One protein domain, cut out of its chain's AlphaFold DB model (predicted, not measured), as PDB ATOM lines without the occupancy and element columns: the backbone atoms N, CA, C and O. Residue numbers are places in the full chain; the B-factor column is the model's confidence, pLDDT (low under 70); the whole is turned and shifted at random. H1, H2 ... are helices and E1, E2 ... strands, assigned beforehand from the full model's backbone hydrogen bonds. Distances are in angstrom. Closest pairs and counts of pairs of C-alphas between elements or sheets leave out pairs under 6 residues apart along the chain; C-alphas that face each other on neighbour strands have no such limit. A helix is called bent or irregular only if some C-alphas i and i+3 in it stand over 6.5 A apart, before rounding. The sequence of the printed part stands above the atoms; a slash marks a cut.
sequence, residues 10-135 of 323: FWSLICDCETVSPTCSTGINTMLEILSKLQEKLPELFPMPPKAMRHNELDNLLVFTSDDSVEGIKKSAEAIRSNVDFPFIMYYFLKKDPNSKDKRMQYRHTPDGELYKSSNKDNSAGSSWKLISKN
ATOM      1  N   PHE A  10      -2.460 -89.755-117.265       93.56
ATOM      2  CA  PHE A  10      -3.196 -90.590-116.324       93.56
ATOM      3  C   PHE A  10      -2.412 -91.835-115.920       93.56
ATOM      4  O   PHE A  10      -1.656 -92.403-116.710       93.56
ATOM      5  N   TRP A  11      -2.655 -92.277-114.691       94.50
ATOM      6  CA  TRP A  11      -2.299 -93.603-114.215       94.50
ATOM      7  C   TRP A  11      -3.370 -94.603-114.633       94.50
ATOM      8  O   TRP A  11      -4.559 -94.345-114.470       94.50
ATOM      9  N   SER A  12      -2.937 -95.739-115.162       91.94
ATOM     10  CA  SER A  12      -3.731 -96.944-115.348       91.94
ATOM     11  C   SER A  12      -3.340 -97.930-114.261       91.94
ATOM     12  O   SER A  12      -2.200 -98.402-114.209       91.94
ATOM     13  N   LEU A  13      -4.291 -98.219-113.389       90.56
ATOM     14  CA  LEU A  13      -4.209 -99.269-112.388       90.56
ATOM     15  C   LEU A  13      -4.836-100.501-113.040       90.56
ATOM     16  O   LEU A  13      -6.059-100.590-113.158       90.56
ATOM     17  N   ILE A  14      -3.975-101.383-113.543       80.75
ATOM     18  CA  ILE A  14      -4.372-102.627-114.203       80.75
ATOM     19  C   ILE A  14      -4.364-103.719-113.142       80.75
ATOM     20  O   ILE A  14      -3.331-103.985-112.527       80.75
ATOM     21  N   CYS A  15      -5.523-104.316-112.889       66.00
ATOM     22  CA  CYS A  15      -5.592-105.515-112.074       66.00
ATOM     23  C   CYS A  15      -5.279-106.706-112.988       66.00
ATOM     24  O   CYS A  15      -6.164-107.177-113.695       66.00
ATOM     25  N   ASP A  16      -4.033-107.188-112.988       52.97
ATOM     26  CA  ASP A  16      -3.598-108.343-113.797       52.97
ATOM     27  C   ASP A  16      -4.126-109.685-113.239       52.97
ATOM     28  O   ASP A  16      -3.503-110.736-113.392       52.97
ATOM     29  N   CYS A  17      -5.288-109.695-112.574       51.38
ATOM     30  CA  CYS A  17      -5.920-110.930-112.126       51.38
ATOM     31  C   CYS A  17      -6.606-111.656-113.299       51.38
ATOM     32  O   CYS A  17      -7.796-111.955-113.255       51.38
ATOM     33  N   GLU A  18      -5.854-112.008-114.344       41.16
ATOM     34  CA  GLU A  18      -6.332-112.883-115.430       41.16
ATOM     35  C   GLU A  18      -6.880-114.226-114.895       41.16
ATOM     36  O   GLU A  18      -7.624-114.930-115.574       41.16
ATOM     37  N   THR A  19      -6.570-114.575-113.641       38.47
ATOM     38  CA  THR A  19      -7.004-115.798-112.963       38.47
ATOM     39  C   THR A  19      -8.273-115.664-112.114       38.47
ATOM     40  O   THR A  19      -8.768-116.681-111.626       38.47
ATOM     41  N   VAL A  20      -8.847-114.465-111.935       38.72
ATOM     42  CA  VAL A  20      -9.986-114.265-111.019       38.72
ATOM     43  C   VAL A  20     -11.155-113.582-111.731       38.72
ATOM     44  O   VAL A  20     -11.201-112.368-111.832       38.72
ATOM     45  N   SER A  21     -12.080-114.426-112.210       35.44
ATOM     46  CA  SER A  21     -13.554-114.311-112.282       35.44
ATOM     47  C   SER A  21     -14.224-112.909-112.337       35.44
ATOM     48  O   SER A  21     -13.820-112.000-111.622       35.44
ATOM     49  N   PRO A  22     -15.386-112.751-113.020       34.19
ATOM     50  CA  PRO A  22     -16.199-111.512-113.083       34.19
ATOM     51  C   PRO A  22     -16.659-110.871-111.745       34.19
ATOM     52  O   PRO A  22     -17.388-109.886-111.762       34.19
ATOM     53  N   THR A  23     -16.211-111.374-110.593       41.00
ATOM     54  CA  THR A  23     -16.471-110.863-109.234       41.00
ATOM     55  C   THR A  23     -15.504-109.752-108.773       41.00
ATOM     56  O   THR A  23     -15.594-109.284-107.638       41.00
ATOM     57  N   CYS A  24     -14.584-109.287-109.632       53.03
ATOM     58  CA  CYS A  24     -13.670-108.164-109.346       53.03
ATOM     59  C   CYS A  24     -14.377-106.785-109.281       53.03
ATOM     60  O   CYS A  24     -13.817-105.816-108.760       53.03
ATOM     61  N   SER A  25     -15.634-106.699-109.738       57.06
ATOM     62  CA  SER A  25     -16.466-105.482-109.755       57.06
ATOM     63  C   SER A  25     -16.491-104.748-108.407       57.06
ATOM     64  O   SER A  25     -16.349-103.526-108.350       57.06
ATOM     65  N   THR A  26     -16.580-105.486-107.300       58.69
ATOM     66  CA  THR A  26     -16.612-104.915-105.947       58.69
ATOM     67  C   THR A  26     -15.280-104.288-105.531       58.69
ATOM     68  O   THR A  26     -15.257-103.230-104.893       58.69
ATOM     69  N   GLY A  27     -14.157-104.898-105.924       69.31
ATOM     70  CA  GLY A  27     -12.825-104.340-105.689       69.31
ATOM     71  C   GLY A  27     -12.627-103.034-106.456       69.31
ATOM     72  O   GLY A  27     -12.174-102.039-105.893       69.31
ATOM     73  N   ILE A  28     -13.061-103.007-107.717       78.75
ATOM     74  CA  ILE A  28     -13.008-101.828-108.591       78.75
ATOM     75  C   ILE A  28     -13.875-100.697-108.044       78.75
ATOM     76  O   ILE A  28     -13.405 -99.566-107.968       78.75
ATOM     77  N   ASN A  29     -15.103-100.987-107.609       80.31
ATOM     78  CA  ASN A  29     -15.997 -99.987-107.022       80.31
ATOM     79  C   ASN A  29     -15.428 -99.403-105.723       80.31
ATOM     80  O   ASN A  29     -15.457 -98.190-105.524       80.31
ATOM     81  N   THR A  30     -14.846-100.251-104.869       77.62
ATOM     82  CA  THR A  30     -14.181 -99.802-103.638       77.62
ATOM     83  C   THR A  30     -12.994 -98.893-103.962       77.62
ATOM     84  O   THR A  30     -12.872 -97.806-103.401       77.62
ATOM     85  N   MET A  31     -12.141 -99.290-104.913       85.44
ATOM     86  CA  MET A  31     -11.019 -98.463-105.362       85.44
ATOM     87  C   MET A  31     -11.486 -97.155-106.011       85.44
ATOM     88  O   MET A  31     -10.900 -96.113-105.738       85.44
ATOM     89  N   LEU A  32     -12.554 -97.169-106.819       89.75
ATOM     90  CA  LEU A  32     -13.154 -95.959-107.394       89.75
ATOM     91  C   LEU A  32     -13.616 -94.985-106.318       89.75
ATOM     92  O   LEU A  32     -13.369 -93.788-106.446       89.75
ATOM     93  N   GLU A  33     -14.277 -95.473-105.270       87.62
ATOM     94  CA  GLU A  33     -14.737 -94.630-104.169       87.62
ATOM     95  C   GLU A  33     -13.554 -93.992-103.430       87.62
ATOM     96  O   GLU A  33     -13.549 -92.784-103.192       87.62
ATOM     97  N   ILE A  34     -12.520 -94.780-103.115       87.56
ATOM     98  CA  ILE A  34     -11.299 -94.280-102.466       87.56
ATOM     99  C   ILE A  34     -10.612 -93.234-103.351       87.56
ATOM    100  O   ILE A  34     -10.262 -92.154-102.877       87.56
ATOM    101  N   LEU A  35     -10.457 -93.524-104.644       93.94
ATOM    102  CA  LEU A  35      -9.852 -92.614-105.614       93.94
ATOM    103  C   LEU A  35     -10.685 -91.341-105.813       93.94
ATOM    104  O   LEU A  35     -10.114 -90.275-106.021       93.94
ATOM    105  N   SER A  36     -12.013 -91.422-105.712       94.69
ATOM    106  CA  SER A  36     -12.897 -90.251-105.783       94.69
ATOM    107  C   SER A  36     -12.717 -89.360-104.552       94.69
ATOM    108  O   SER A  36     -12.504 -88.160-104.689       94.69
ATOM    109  N   LYS A  37     -12.656 -89.947-103.350       93.06
ATOM    110  CA  LYS A  37     -12.324 -89.206-102.119       93.06
ATOM    111  C   LYS A  37     -10.918 -88.602-102.175       93.06
ATOM    112  O   LYS A  37     -10.695 -87.500-101.682       93.06
ATOM    113  N   LEU A  38      -9.951 -89.306-102.768       94.00
ATOM    114  CA  LEU A  38      -8.597 -88.787-102.983       94.00
ATOM    115  C   LEU A  38      -8.602 -87.586-103.938       94.00
ATOM    116  O   LEU A  38      -7.917 -86.596-103.683       94.00
ATOM    117  N   GLN A  39      -9.394 -87.663-105.005       96.31
ATOM    118  CA  GLN A  39      -9.583 -86.589-105.972       96.31
ATOM    119  C   GLN A  39     -10.187 -85.338-105.322       96.31
ATOM    120  O   GLN A  39      -9.680 -84.242-105.539       96.31
ATOM    121  N   GLU A  40     -11.205 -85.496-104.474       94.75
ATOM    122  CA  GLU A  40     -11.799 -84.396-103.700       94.75
ATOM    123  C   GLU A  40     -10.799 -83.750-102.730       94.75
ATOM    124  O   GLU A  40     -10.790 -82.531-102.571       94.75
ATOM    125  N   LYS A  41      -9.929 -84.553-102.099       95.94
ATOM    126  CA  LYS A  41      -8.885 -84.065-101.183       95.94
ATOM    127  C   LYS A  41      -7.740 -83.349-101.900       95.94
ATOM    128  O   LYS A  41      -7.136 -82.450-101.321       95.94
ATOM    129  N   LEU A  42      -7.399 -83.773-103.117       96.31
ATOM    130  CA  LEU A  42      -6.245 -83.286-103.880       96.31
ATOM    131  C   LEU A  42      -6.640 -82.884-105.317       96.31
ATOM    132  O   LEU A  42      -6.077 -83.423-106.276       96.31
ATOM    133  N   PRO A  43      -7.564 -81.921-105.500       95.62
ATOM    134  CA  PRO A  43      -8.097 -81.568-106.819       95.62
ATOM    135  C   PRO A  43      -7.034 -80.971-107.749       95.62
ATOM    136  O   PRO A  43      -7.080 -81.174-108.959       95.62
ATOM    137  N   GLU A  44      -6.029 -80.298-107.180       94.12
ATOM    138  CA  GLU A  44      -4.893 -79.755-107.932       94.12
ATOM    139  C   GLU A  44      -3.992 -80.844-108.511       94.12
ATOM    140  O   GLU A  44      -3.311 -80.601-109.498       94.12
ATOM    141  N   LEU A  45      -3.962 -82.038-107.908       94.69
ATOM    142  CA  LEU A  45      -3.166 -83.177-108.377       94.69
ATOM    143  C   LEU A  45      -3.990 -84.091-109.292       94.69
ATOM    144  O   LEU A  45      -3.470 -84.619-110.276       94.69
ATOM    145  N   PHE A  46      -5.277 -84.237-108.976       95.81
ATOM    146  CA  PHE A  46      -6.240 -85.062-109.691       95.81
ATOM    147  C   PHE A  46      -7.394 -84.180-110.193       95.81
ATOM    148  O   PHE A  46      -8.408 -84.018-109.513       95.81
ATOM    149  N   PRO A  47      -7.276 -83.594-111.396       93.62
ATOM    150  CA  PRO A  47      -8.238 -82.601-111.880       93.62
ATOM    151  C   PRO A  47      -9.576 -83.205-112.329       93.62
ATOM    152  O   PRO A  47     -10.492 -82.472-112.704       93.62
ATOM    153  N   MET A  48      -9.694 -84.535-112.369       92.62
ATOM    154  CA  MET A  48     -10.888 -85.226-112.846       92.62
ATOM    155  C   MET A  48     -11.198 -86.462-112.002       92.62
ATOM    156  O   MET A  48     -10.261 -87.137-111.570       92.62
ATOM    157  N   PRO A  49     -12.489 -86.819-111.857       94.56
ATOM    158  CA  PRO A  49     -12.890 -88.068-111.224       94.56
ATOM    159  C   PRO A  49     -12.232 -89.287-111.891       94.56
ATOM    160  O   PRO A  49     -12.088 -89.302-113.126       94.56
ATOM    161  N   PRO A  50     -11.853 -90.311-111.106       94.44
ATOM    162  CA  PRO A  50     -11.331 -91.556-111.650       94.44
ATOM    163  C   PRO A  50     -12.391 -92.255-112.508       94.44
ATOM    164  O   PRO A  50     -13.595 -92.039-112.351       94.44
ATOM    165  N   LYS A  51     -11.953 -93.102-113.440       92.31
ATOM    166  CA  LYS A  51     -12.857 -93.855-114.322       92.31
ATOM    167  C   LYS A  51     -12.483 -95.322-114.366       92.31
ATOM    168  O   LYS A  51     -11.320 -95.636-114.585       92.31
ATOM    169  N   ALA A  52     -13.474 -96.199-114.261       89.44
ATOM    170  CA  ALA A  52     -13.318 -97.585-114.677       89.44
ATOM    171  C   ALA A  52     -13.505 -97.690-116.195       89.44
ATOM    172  O   ALA A  52     -14.420 -97.092-116.768       89.44
ATOM    173  N   MET A  53     -12.623 -98.435-116.849       85.31
ATOM    174  CA  MET A  53     -12.688 -98.736-118.270       85.31
ATOM    175  C   MET A  53     -12.399-100.217-118.474       85.31
ATOM    176  O   MET A  53     -11.344-100.702-118.074       85.31
ATOM    177  N   ARG A  54     -13.309-100.914-119.148       78.81
ATOM    178  CA  ARG A  54     -13.132-102.321-119.501       78.81
ATOM    179  C   ARG A  54     -12.410-102.428-120.841       78.81
ATOM    180  O   ARG A  54     -12.872-101.860-121.831       78.81
ATOM    181  N   HIS A  55     -11.280-103.127-120.885       70.62
ATOM    182  CA  HIS A  55     -10.502-103.353-122.101       70.62
ATOM    183  C   HIS A  55     -10.027-104.805-122.148       70.62
ATOM    184  O   HIS A  55      -9.271-105.221-121.280       70.62
ATOM    185  N   ASN A  56     -10.433-105.562-123.176       63.50
ATOM    186  CA  ASN A  56     -10.099-106.987-123.332       63.50
ATOM    187  C   ASN A  56     -10.368-107.805-122.058       63.50
ATOM    188  O   ASN A  56      -9.485-108.494-121.570       63.50
ATOM    189  N   GLU A  57     -11.574-107.673-121.499       64.12
ATOM    190  CA  GLU A  57     -12.010-108.360-120.269       64.12
ATOM    191  C   GLU A  57     -11.332-107.904-118.967       64.12
ATOM    192  O   GLU A  57     -11.856-108.209-117.900       64.12
ATOM    193  N   LEU A  58     -10.273-107.091-119.040       63.25
ATOM    194  CA  LEU A  58      -9.631-106.476-117.883       63.25
ATOM    195  C   LEU A  58     -10.283-105.142-117.531       63.25
ATOM    196  O   LEU A  58     -10.542-104.294-118.394       63.25
ATOM    197  N   ASP A  59     -10.511-104.940-116.240       77.75
ATOM    198  CA  ASP A  59     -10.988-103.677-115.706       77.75
ATOM    199  C   ASP A  59      -9.803-102.800-115.295       77.75
ATOM    200  O   ASP A  59      -9.009-103.139-114.415       77.75
ATOM    201  N   ASN A  60      -9.701-101.643-115.943       85.06
ATOM    202  CA  ASN A  60      -8.667-100.652-115.695       85.06
ATOM    203  C   ASN A  60      -9.250 -99.463-114.947       85.06
ATOM    204  O   ASN A  60     -10.259 -98.889-115.365       85.06
ATOM    205  N   LEU A  61      -8.569 -99.035-113.889       90.56
ATOM    206  CA  LEU A  61      -8.877 -97.782-113.214       90.56
ATOM    207  C   LEU A  61      -7.953 -96.682-113.719       90.56
ATOM    208  O   LEU A  61      -6.731 -96.774-113.619       90.56
ATOM    209  N   LEU A  62      -8.553 -95.636-114.273       92.88
ATOM    210  CA  LEU A  62      -7.857 -94.477-114.806       92.88
ATOM    211  C   LEU A  62      -7.914 -93.336-113.794       92.88
ATOM    212  O   LEU A  62      -9.003 -92.890-113.428       92.88
ATOM    213  N   VAL A  63      -6.747 -92.838-113.388       94.50
ATOM    214  CA  VAL A  63      -6.595 -91.701-112.471       94.50
ATOM    215  C   VAL A  63      -5.873 -90.577-113.200       94.50
ATOM    216  O   VAL A  63      -4.698 -90.699-113.546       94.50
ATOM    217  N   PHE A  64      -6.584 -89.489-113.479       94.31
ATOM    218  CA  PHE A  64      -6.081 -88.381-114.291       94.31
ATOM    219  C   PHE A  64      -5.248 -87.420-113.456       94.31
ATOM    220  O   PHE A  64      -5.603 -87.139-112.317       94.31
ATOM    221  N   THR A  65      -4.177 -86.884-114.035       94.31
ATOM    222  CA  THR A  65      -3.241 -85.987-113.346       94.31
ATOM    223  C   THR A  65      -3.112 -84.653-114.080       94.31
ATOM    224  O   THR A  65      -3.286 -84.580-115.302       94.31
ATOM    225  N   SER A  66      -2.845 -83.590-113.330       92.50
ATOM    226  CA  SER A  66      -2.687 -82.214-113.831       92.50
ATOM    227  C   SER A  66      -1.258 -81.871-114.266       92.50
ATOM    228  O   SER A  66      -1.073 -80.908-115.007       92.50
ATOM    229  N   ASP A  67      -0.265 -82.650-113.832       91.75
ATOM    230  CA  ASP A  67       1.160 -82.396-114.044       91.75
ATOM    231  C   ASP A  67       1.848 -83.637-114.627       91.75
ATOM    232  O   ASP A  67       1.834 -84.716-114.036       91.75
ATOM    233  N   ASP A  68       2.440 -83.472-115.809       92.50
ATOM    234  CA  ASP A  68       3.207 -84.492-116.518       92.50
ATOM    235  C   ASP A  68       4.727 -84.370-116.341       92.50
ATOM    236  O   ASP A  68       5.490 -85.144-116.936       92.50
ATOM    237  N   SER A  69       5.182 -83.445-115.496       94.56
ATOM    238  CA  SER A  69       6.558 -83.426-115.026       94.56
ATOM    239  C   SER A  69       6.874 -84.709-114.253       94.56
ATOM    240  O   SER A  69       6.007 -85.344-113.654       94.56
ATOM    241  N   VAL A  70       8.147 -85.112-114.236       94.44
ATOM    242  CA  VAL A  70       8.579 -86.302-113.480       94.44
ATOM    243  C   VAL A  70       8.211 -86.182-111.995       94.44
ATOM    244  O   VAL A  70       7.814 -87.175-111.386       94.44
ATOM    245  N   GLU A  71       8.292 -84.975-111.437       94.81
ATOM    246  CA  GLU A  71       7.962 -84.709-110.037       94.81
ATOM    247  C   GLU A  71       6.451 -84.818-109.781       94.81
ATOM    248  O   GLU A  71       6.036 -85.462-108.818       94.81
ATOM    249  N   GLY A  72       5.614 -84.283-110.676       95.00
ATOM    250  CA  GLY A  72       4.155 -84.421-110.607       95.00
ATOM    251  C   GLY A  72       3.680 -85.866-110.766       95.00
ATOM    252  O   GLY A  72       2.829 -86.346-110.010       95.00
ATOM    253  N   ILE A  73       4.294 -86.607-111.690       95.50
ATOM    254  CA  ILE A  73       4.060 -88.043-111.893       95.50
ATOM    255  C   ILE A  73       4.417 -88.816-110.621       95.50
ATOM    256  O   ILE A  73       3.607 -89.594-110.122       95.50
ATOM    257  N   LYS A  74       5.596 -88.570-110.044       94.94
ATOM    258  CA  LYS A  74       6.007 -89.202-108.787       94.94
ATOM    259  C   LYS A  74       5.033 -88.883-107.650       94.94
ATOM    260  O   LYS A  74       4.511 -89.799-107.021       94.94
ATOM    261  N   LYS A  75       4.732 -87.600-107.436       95.31
ATOM    262  CA  LYS A  75       3.830 -87.129-106.377       95.31
ATOM    263  C   LYS A  75       2.430 -87.736-106.494       95.31
ATOM    264  O   LYS A  75       1.841 -88.121-105.489       95.31
ATOM    265  N   SER A  76       1.893 -87.837-107.710       96.00
ATOM    266  CA  SER A  76       0.584 -88.459-107.953       96.00
ATOM    267  C   SER A  76       0.594 -89.964-107.696       96.00
ATOM    268  O   SER A  76      -0.336 -90.460-107.064       96.00
ATOM    269  N   ALA A  77       1.642 -90.689-108.098       94.81
ATOM    270  CA  ALA A  77       1.761 -92.109-107.772       94.81
ATOM    271  C   ALA A  77       1.862 -92.357-106.265       94.81
ATOM    272  O   ALA A  77       1.174 -93.235-105.750       94.81
ATOM    273  N   GLU A  78       2.680 -91.576-105.558       92.94
ATOM    274  CA  GLU A  78       2.824 -91.671-104.104       92.94
ATOM    275  C   GLU A  78       1.495 -91.375-103.403       92.94
ATOM    276  O   GLU A  78       1.069 -92.149-102.550       92.94
ATOM    277  N   ALA A  79       0.774 -90.330-103.825       93.69
ATOM    278  CA  ALA A  79      -0.550 -90.023-103.292       93.69
ATOM    279  C   ALA A  79      -1.554 -91.168-103.512       93.69
ATOM    280  O   ALA A  79      -2.314 -91.486-102.597       93.69
ATOM    281  N   ILE A  80      -1.543 -91.812-104.687       93.56
ATOM    282  CA  ILE A  80      -2.378 -92.993-104.947       93.56
ATOM    283  C   ILE A  80      -1.975 -94.133-104.006       93.56
ATOM    284  O   ILE A  80      -2.833 -94.655-103.305       93.56
ATOM    285  N   ARG A  81      -0.688 -94.488-103.925       89.06
ATOM    286  CA  ARG A  81      -0.192 -95.605-103.095       89.06
ATOM    287  C   ARG A  81      -0.441 -95.417-101.603       89.06
ATOM    288  O   ARG A  81      -0.712 -96.387-100.912       89.06
ATOM    289  N   SER A  82      -0.371 -94.187-101.102       86.38
ATOM    290  CA  SER A  82      -0.638 -93.895 -99.689       86.38
ATOM    291  C   SER A  82      -2.123 -93.946 -99.321       86.38
ATOM    292  O   SER A  82      -2.443 -93.934 -98.137       86.38
ATOM    293  N   ASN A  83      -3.031 -93.963-100.301       87.62
ATOM    294  CA  ASN A  83      -4.478 -93.964-100.057       87.62
ATOM    295  C   ASN A  83      -5.178 -95.218-100.591       87.62
ATOM    296  O   ASN A  83      -6.256 -95.557-100.112       87.62
ATOM    297  N   VAL A  84      -4.590 -95.894-101.576       83.56
ATOM    298  CA  VAL A  84      -5.144 -97.072-102.237       83.56
ATOM    299  C   VAL A  84      -4.216 -98.253-101.995       83.56
ATOM    300  O   VAL A  84      -3.077 -98.272-102.464       83.56
ATOM    301  N   ASP A  85      -4.746 -99.266-101.312       75.88
ATOM    302  CA  ASP A  85      -4.135-100.589-101.195       75.88
ATOM    303  C   ASP A  85      -4.201-101.296-102.556       75.88
ATOM    304  O   ASP A  85      -5.153-102.002-102.887       75.88
ATOM    305  N   PHE A  86      -3.214-100.998-103.398       78.81
ATOM    306  CA  PHE A  86      -3.069-101.561-104.731       78.81
ATOM    307  C   PHE A  86      -1.734-102.308-104.774       78.81
ATOM    308  O   PHE A  86      -0.694-101.656-104.732       78.81
ATOM    309  N   PRO A  87      -1.707-103.646-104.842       73.50
ATOM    310  CA  PRO A  87      -0.459-104.415-104.797       73.50
ATOM    311  C   PRO A  87       0.185-104.635-106.177       73.50
ATOM    312  O   PRO A  87       1.192-105.328-106.277       73.50
ATOM    313  N   PHE A  88      -0.360-104.050-107.248       80.62
ATOM    314  CA  PHE A  88       0.124-104.249-108.621       80.62
ATOM    315  C   PHE A  88       0.905-103.049-109.148       80.62
ATOM    316  O   PHE A  88       0.911-101.979-108.538       80.62
ATOM    317  N   ILE A  89       1.577-103.202-110.289       84.25
ATOM    318  CA  ILE A  89       2.273-102.105-110.973       84.25
ATOM    319  C   ILE A  89       1.240-101.120-111.542       84.25
ATOM    320  O   ILE A  89       0.255-101.518-112.154       84.25
ATOM    321  N   MET A  90       1.476 -99.819-111.354       92.88
ATOM    322  CA  MET A  90       0.698 -98.768-112.016       92.88
ATOM    323  C   MET A  90       1.460 -98.268-113.235       92.88
ATOM    324  O   MET A  90       2.673 -98.062-113.156       92.88
ATOM    325  N   TYR A  91       0.758 -98.008-114.331       92.25
ATOM    326  CA  TYR A  91       1.360 -97.525-115.572       92.25
ATOM    327  C   TYR A  91       0.896 -96.111-115.882       92.25
ATOM    328  O   TYR A  91      -0.298 -95.834-115.859       92.25
ATOM    329  N   TYR A  92       1.821 -95.212-116.192       93.81
ATOM    330  CA  TYR A  92       1.494 -93.842-116.556       93.81
ATOM    331  C   TYR A  92       1.543 -93.646-118.064       93.81
ATOM    332  O   TYR A  92       2.537 -93.974-118.728       93.81
ATOM    333  N   PHE A  93       0.491 -93.029-118.583       91.25
ATOM    334  CA  PHE A  93       0.346 -92.693-119.987       91.25
ATOM    335  C   PHE A  93       0.285 -91.176-120.141       91.25
ATOM    336  O   PHE A  93      -0.583 -90.513-119.564       91.25
ATOM    337  N   LEU A  94       1.190 -90.627-120.958       88.12
ATOM    338  CA  LEU A  94       1.049 -89.246-121.407       88.12
ATOM    339  C   LEU A  94      -0.070 -89.153-122.421       88.12
ATOM    340  O   LEU A  94      -0.205 -89.990-123.318       88.12
ATOM    341  N   LYS A  95      -0.863 -88.100-122.284       71.75
ATOM    342  CA  LYS A  95      -2.056 -87.926-123.076       71.75
ATOM    343  C   LYS A  95      -1.935 -86.707-123.996       71.75
ATOM    344  O   LYS A  95      -1.639 -85.607-123.550       71.75
ATOM    345  N   LYS A  96      -2.332 -86.901-125.265       59.12
ATOM    346  CA  LYS A  96      -3.141 -85.916-126.023       59.12
ATOM    347  C   LYS A  96      -4.651 -86.297-126.082       59.12
ATOM    348  O   LYS A  96      -5.471 -85.395-125.996       59.12
ATOM    349  N   ASP A  97      -5.051 -87.592-126.059       63.44
ATOM    350  CA  ASP A  97      -6.453 -88.108-125.903       63.44
ATOM    351  C   ASP A  97      -6.500 -89.524-125.191       63.44
ATOM    352  O   ASP A  97      -5.731 -90.371-125.648       63.44
ATOM    353  N   PRO A  98      -7.304 -89.889-124.132       59.53
ATOM    354  CA  PRO A  98      -7.388 -91.266-123.615       59.53
ATOM    355  C   PRO A  98      -8.149 -92.202-124.560       59.53
ATOM    356  O   PRO A  98      -8.210 -93.396-124.291       59.53
ATOM    357  N   ASN A  99      -8.738 -91.690-125.636       67.00
ATOM    358  CA  ASN A  99      -9.308 -92.494-126.711       67.00
ATOM    359  C   ASN A  99      -8.364 -92.578-127.922       67.00
ATOM    360  O   ASN A  99      -8.675 -93.271-128.890       67.00
ATOM    361  N   SER A 100      -7.204 -91.905-127.878       71.62
ATOM    362  CA  SER A 100      -6.184 -92.042-128.919       71.62
ATOM    363  C   SER A 100      -5.683 -93.481-128.972       71.62
ATOM    364  O   SER A 100      -5.466 -94.115-127.937       71.62
ATOM    365  N   LYS A 101      -5.436 -93.969-130.188       67.69
ATOM    366  CA  LYS A 101      -4.715 -95.225-130.418       67.69
ATOM    367  C   LYS A 101      -3.215 -95.098-130.109       67.69
ATOM    368  O   LYS A 101      -2.568 -96.103-129.848       67.69
ATOM    369  N   ASP A 102      -2.672 -93.877-130.088       67.06
ATOM    370  CA  ASP A 102      -1.269 -93.585-129.749       67.06
ATOM    371  C   ASP A 102      -1.137 -93.236-128.257       67.06
ATOM    372  O   ASP A 102      -0.835 -92.104-127.873       67.06
ATOM    373  N   LYS A 103      -1.453 -94.204-127.390       71.44
ATOM    374  CA  LYS A 103      -1.113 -94.126-125.963       71.44
ATOM    375  C   LYS A 103       0.298 -94.656-125.798       71.44
ATOM    376  O   LYS A 103       0.545 -95.832-126.051       71.44
ATOM    377  N   ARG A 104       1.227 -93.811-125.358       78.88
ATOM    378  CA  ARG A 104       2.585 -94.255-125.027       78.88
ATOM    379  C   ARG A 104       2.719 -94.419-123.531       78.88
ATOM    380  O   ARG A 104       2.550 -93.460-122.776       78.88
ATOM    381  N   MET A 105       3.012 -95.647-123.128       88.19
ATOM    382  CA  MET A 105       3.338 -95.970-121.751       88.19
ATOM    383  C   MET A 105       4.724 -95.401-121.452       88.19
ATOM    384  O   MET A 105       5.713 -95.810-122.059       88.19
ATOM    385  N   GLN A 106       4.800 -94.416-120.562       91.25
ATOM    386  CA  GLN A 106       6.051 -93.697-120.311       91.25
ATOM    387  C   GLN A 106       6.694 -94.056-118.989       91.25
ATOM    388  O   GLN A 106       7.921 -94.124-118.908       91.25
ATOM    389  N   TYR A 107       5.873 -94.284-117.968       93.94
ATOM    390  CA  TYR A 107       6.360 -94.608-116.640       93.94
ATOM    391  C   TYR A 107       5.620 -95.807-116.078       93.94
ATOM    392  O   TYR A 107       4.479 -96.084-116.445       93.94
ATOM    393  N   ARG A 108       6.279 -96.500-115.159       93.50
ATOM    394  CA  ARG A 108       5.638 -97.473-114.281       93.50
ATOM    395  C   ARG A 108       6.068 -97.209-112.848       93.50
ATOM    396  O   ARG A 108       7.221 -96.845-112.616       93.50
ATOM    397  N   HIS A 109       5.150 -97.399-111.916       92.88
ATOM    398  CA  HIS A 109       5.401 -97.251-110.491       92.88
ATOM    399  C   HIS A 109       5.101 -98.569-109.787       92.88
ATOM    400  O   HIS A 109       3.979 -99.075-109.884       92.88
ATOM    401  N   THR A 110       6.080 -99.128-109.083       87.50
ATOM    402  CA  THR A 110       5.948-100.409-108.377       87.50
ATOM    403  C   THR A 110       5.238-100.233-107.029       87.50
ATOM    404  O   THR A 110       5.076 -99.096-106.564       87.50
ATOM    405  N   PRO A 111       4.770-101.328-106.404       81.25
ATOM    406  CA  PRO A 111       4.307-101.307-105.015       81.25
ATOM    407  C   PRO A 111       5.383-100.826-104.031       81.25
ATOM    408  O   PRO A 111       5.056-100.144-103.068       81.25
ATOM    409  N   ASP A 112       6.659-101.081-104.328       78.62
ATOM    410  CA  ASP A 112       7.800-100.753-103.458       78.62
ATOM    411  C   ASP A 112       8.255 -99.284-103.570       78.62
ATOM    412  O   ASP A 112       9.331 -98.905-103.109       78.62
ATOM    413  N   GLY A 113       7.458 -98.430-104.220       86.50
ATOM    414  CA  GLY A 113       7.781 -97.011-104.365       86.50
ATOM    415  C   GLY A 113       8.841 -96.705-105.428       86.50
ATOM    416  O   GLY A 113       9.426 -95.619-105.418       86.50
ATOM    417  N   GLU A 114       9.129 -97.643-106.332       92.06
ATOM    418  CA  GLU A 114      10.102 -97.446-107.406       92.06
ATOM    419  C   GLU A 114       9.411 -96.916-108.664       92.06
ATOM    420  O   GLU A 114       8.427 -97.476-109.150       92.06
ATOM    421  N   LEU A 115       9.951 -95.831-109.217       94.69
ATOM    422  CA  LEU A 115       9.476 -95.204-110.443       94.69
ATOM    423  C   LEU A 115      10.482 -95.456-111.565       94.69
ATOM    424  O   LEU A 115      11.658 -95.094-111.467       94.69
ATOM    425  N   TYR A 116       9.998 -96.032-112.660       94.50
ATOM    426  CA  TYR A 116      10.785 -96.312-113.855       94.50
ATOM    427  C   TYR A 116      10.269 -95.512-115.045       94.50
ATOM    428  O   TYR A 116       9.066 -95.290-115.171       94.50
ATOM    429  N   LYS A 117      11.177 -95.156-115.955       94.75
ATOM    430  CA  LYS A 117      10.879 -94.546-117.254       94.75
ATOM    431  C   LYS A 117      11.199 -95.522-118.387       94.75
ATOM    432  O   LYS A 117      12.252 -96.161-118.357       94.75
ATOM    433  N   SER A 118      10.312 -95.629-119.372       91.44
ATOM    434  CA  SER A 118      10.548 -96.430-120.581       91.44
ATOM    435  C   SER A 118      11.664 -95.809-121.431       91.44
ATOM    436  O   SER A 118      11.719 -94.588-121.600       91.44
ATOM    437  N   SER A 119      12.566 -96.641-121.954       85.50
ATOM    438  CA  SER A 119      13.642 -96.235-122.869       85.50
ATOM    439  C   SER A 119      13.196 -96.169-124.334       85.50
ATOM    440  O   SER A 119      13.781 -95.420-125.119       85.50
ATOM    441  N   ASN A 120      12.161 -96.928-124.702       75.88
ATOM    442  CA  ASN A 120      11.709 -97.062-126.080       75.88
ATOM    443  C   ASN A 120      10.593 -96.070-126.399       75.88
ATOM    444  O   ASN A 120       9.629 -95.907-125.649       75.88
ATOM    445  N   LYS A 121      10.711 -95.432-127.568       65.31
ATOM    446  CA  LYS A 121       9.627 -94.635-128.161       65.31
ATOM    447  C   LYS A 121       8.533 -95.504-128.783       65.31
ATOM    448  O   LYS A 121       7.428 -94.993-128.982       65.31
ATOM    449  N   ASP A 122       8.853 -96.766-129.051       61.94
ATOM    450  CA  ASP A 122       8.002 -97.731-129.727       61.94
ATOM    451  C   ASP A 122       7.488 -98.712-128.669       61.94
ATOM    452  O   ASP A 122       8.283 -99.372-128.007       61.94
ATOM    453  N   ASN A 123       6.168 -98.754-128.468       58.69
ATOM    454  CA  ASN A 123       5.452 -99.486-127.410       58.69
ATOM    455  C   ASN A 123       5.572-101.032-127.500       58.69
ATOM    456  O   ASN A 123       4.603-101.747-127.253       58.69
ATOM    457  N   SER A 124       6.716-101.580-127.905       61.75
ATOM    458  CA  SER A 124       6.918-103.020-128.004       61.75
ATOM    459  C   SER A 124       7.137-103.637-126.621       61.75
ATOM    460  O   SER A 124       7.736-103.034-125.722       61.75
ATOM    461  N   ALA A 125       6.672-104.878-126.462       52.34
ATOM    462  CA  ALA A 125       6.744-105.663-125.227       52.34
ATOM    463  C   ALA A 125       8.182-105.935-124.718       52.34
ATOM    464  O   ALA A 125       8.353-106.495-123.642       52.34
ATOM    465  N   GLY A 126       9.219-105.506-125.451       59.84
ATOM    466  CA  GLY A 126      10.631-105.574-125.055       59.84
ATOM    467  C   GLY A 126      11.218-104.249-124.555       59.84
ATOM    468  O   GLY A 126      12.436-104.077-124.573       59.84
ATOM    469  N   SER A 127      10.385-103.279-124.173       67.25
ATOM    470  CA  SER A 127      10.857-101.972-123.699       67.25
ATOM    471  C   SER A 127      11.719-102.113-122.441       67.25
ATOM    472  O   SER A 127      11.273-102.659-121.431       67.25
ATOM    473  N   SER A 128      12.955-101.603-122.484       85.50
ATOM    474  CA  SER A 128      13.809-101.568-121.296       85.50
ATOM    475  C   SER A 128      13.394-100.418-120.371       85.50
ATOM    476  O   SER A 128      12.995 -99.338-120.808       85.50
ATOM    477  N   TRP A 129      13.452-100.659-119.063       89.62
ATOM    478  CA  TRP A 129      12.996 -99.717-118.043       89.62
ATOM    479  C   TRP A 129      14.184 -99.171-117.264       89.62
ATOM    480  O   TRP A 129      14.967 -99.939-116.708       89.62
ATOM    481  N   LYS A 130      14.304 -97.845-117.180       93.75
ATOM    482  CA  LYS A 130      15.339 -97.181-116.382       93.75
ATOM    483  C   LYS A 130      14.743 -96.688-115.069       93.75
ATOM    484  O   LYS A 130      13.792 -95.910-115.095       93.75
ATOM    485  N   LEU A 131      15.297 -97.124-113.938       93.31
ATOM    486  CA  LEU A 131      14.935 -96.600-112.619       93.31
ATOM    487  C   LEU A 131      15.289 -95.108-112.559       93.31
ATOM    488  O   LEU A 131      16.412 -94.730-112.895       93.31
ATOM    489  N   ILE A 132      14.332 -94.267-112.166       95.00
ATOM    490  CA  ILE A 132      14.523 -92.810-112.075       95.00
ATOM    491  C   ILE A 132      14.318 -92.263-110.664       95.00
ATOM    492  O   ILE A 132      14.886 -91.230-110.331       95.00
ATOM    493  N   SER A 133      13.531 -92.941-109.830       90.94
ATOM    494  CA  SER A 133      13.353 -92.586-108.424       90.94
ATOM    495  C   SER A 133      13.023 -93.836-107.622       90.94
ATOM    496  O   SER A 133      12.309 -94.712-108.100       90.94
ATOM    497  N   LYS A 134      13.507 -93.881-106.384       87.00
ATOM    498  CA  LYS A 134      13.151 -94.881-105.383       87.00
ATOM    499  C   LYS A 134      12.679 -94.139-104.146       87.00
ATOM    500  O   LYS A 134      13.397 -93.270-103.652       87.00
ATOM    501  N   ASN A 135      11.461 -94.409-103.691       73.56
ATOM    502  CA  ASN A 135      10.981 -93.823-102.451       73.56
ATOM    503  C   ASN A 135      11.606 -94.570-101.269       73.56
ATOM    504  O   ASN A 135      11.124 -95.618-100.844       73.56
TER     505      ASN A 135
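AT A GLANCE: This is residues 10 to 135 of the 323 residues of an uncharacterized protein of Araneus ventricosus (UniProt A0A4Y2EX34). A strongly twisted seven-stranded sheet curls round H2, and the longer H1 lies over E2 and E3 on the same face; no named helix covers the other face. The printed part has 126 residues, with two named helices and seven named strands in the order E1 H1 E2 E3 H2 E4 E5 E6 E7. The sheet order is E2 E3 E1 E4 E5 E6 E7, all antiparallel. The class is mixed, in two layers, helices on one face of a sheet; the whole is compact, radius of gyration of the C-alphas 14.0 A, spans 36 by 33 by 29 A.

HOW THE PARTS SIT: E1, residues 10 to 14, neighbours E3, residues 58 to 65 (N 11 to O 63, 2.8 A), and E4, residues 90 to 94 (N 12 to O 91, 2.7 A). H1, residues 22 to 41, is on the sheet at a height of 9.1 A, over E3 and E2, residues 51 to 55; its closest C-alphas to E3 are Ile 28 and Leu 61, 7.4 A. E2 and E3 form a hairpin, N 53 to O 60 2.8 A. H2, residues 70 to 83, touches H1 through residues 80 to 83 alone, at a steep tilt of 64 degrees, opposite ways; the closest C-alphas, Leu 38 and Asn 83, are 7.2 A apart. E1, H1, E2 and E3, H2, E4 are split strand-helix-strand units, two same-way strands with another between, both crossovers right-handed. E4, E5, residues 104 to 109, E6, residues 114 to 118, and E7, residues 129 to 134, form a meander, each strand the antiparallel neighbour of the one before; N 92 to O 107 is 2.8 A, N 116 to O 108 2.9 A, N 115 to O 133 2.8 A. In H2 every O i to N i+4 pair is within hydrogen-bond range, in H1 14 of 16.

IN THESE COORDINATES: E1 begins at C-alpha 10 (-3.196, -90.590, -116.324). H1 is 30.8 A long and only just irregular, C-alphas 22 and 25 being 6.9 A apart; E3 is 21.9 A, H2 20.2 A. E7 ends at C-alpha 134 (13.151, -94.881, -105.383).

THE WHOLE: The C-alphas farthest apart, Lys 41 and Gly 126, are 37.6 A apart. The printed part has no cut and no long link. Mean pLDDT of the printed part is 81.5; residues 15 to 27, 56 to 58, 96 to 99, 101 to 102 and 121 to 127 are under 70.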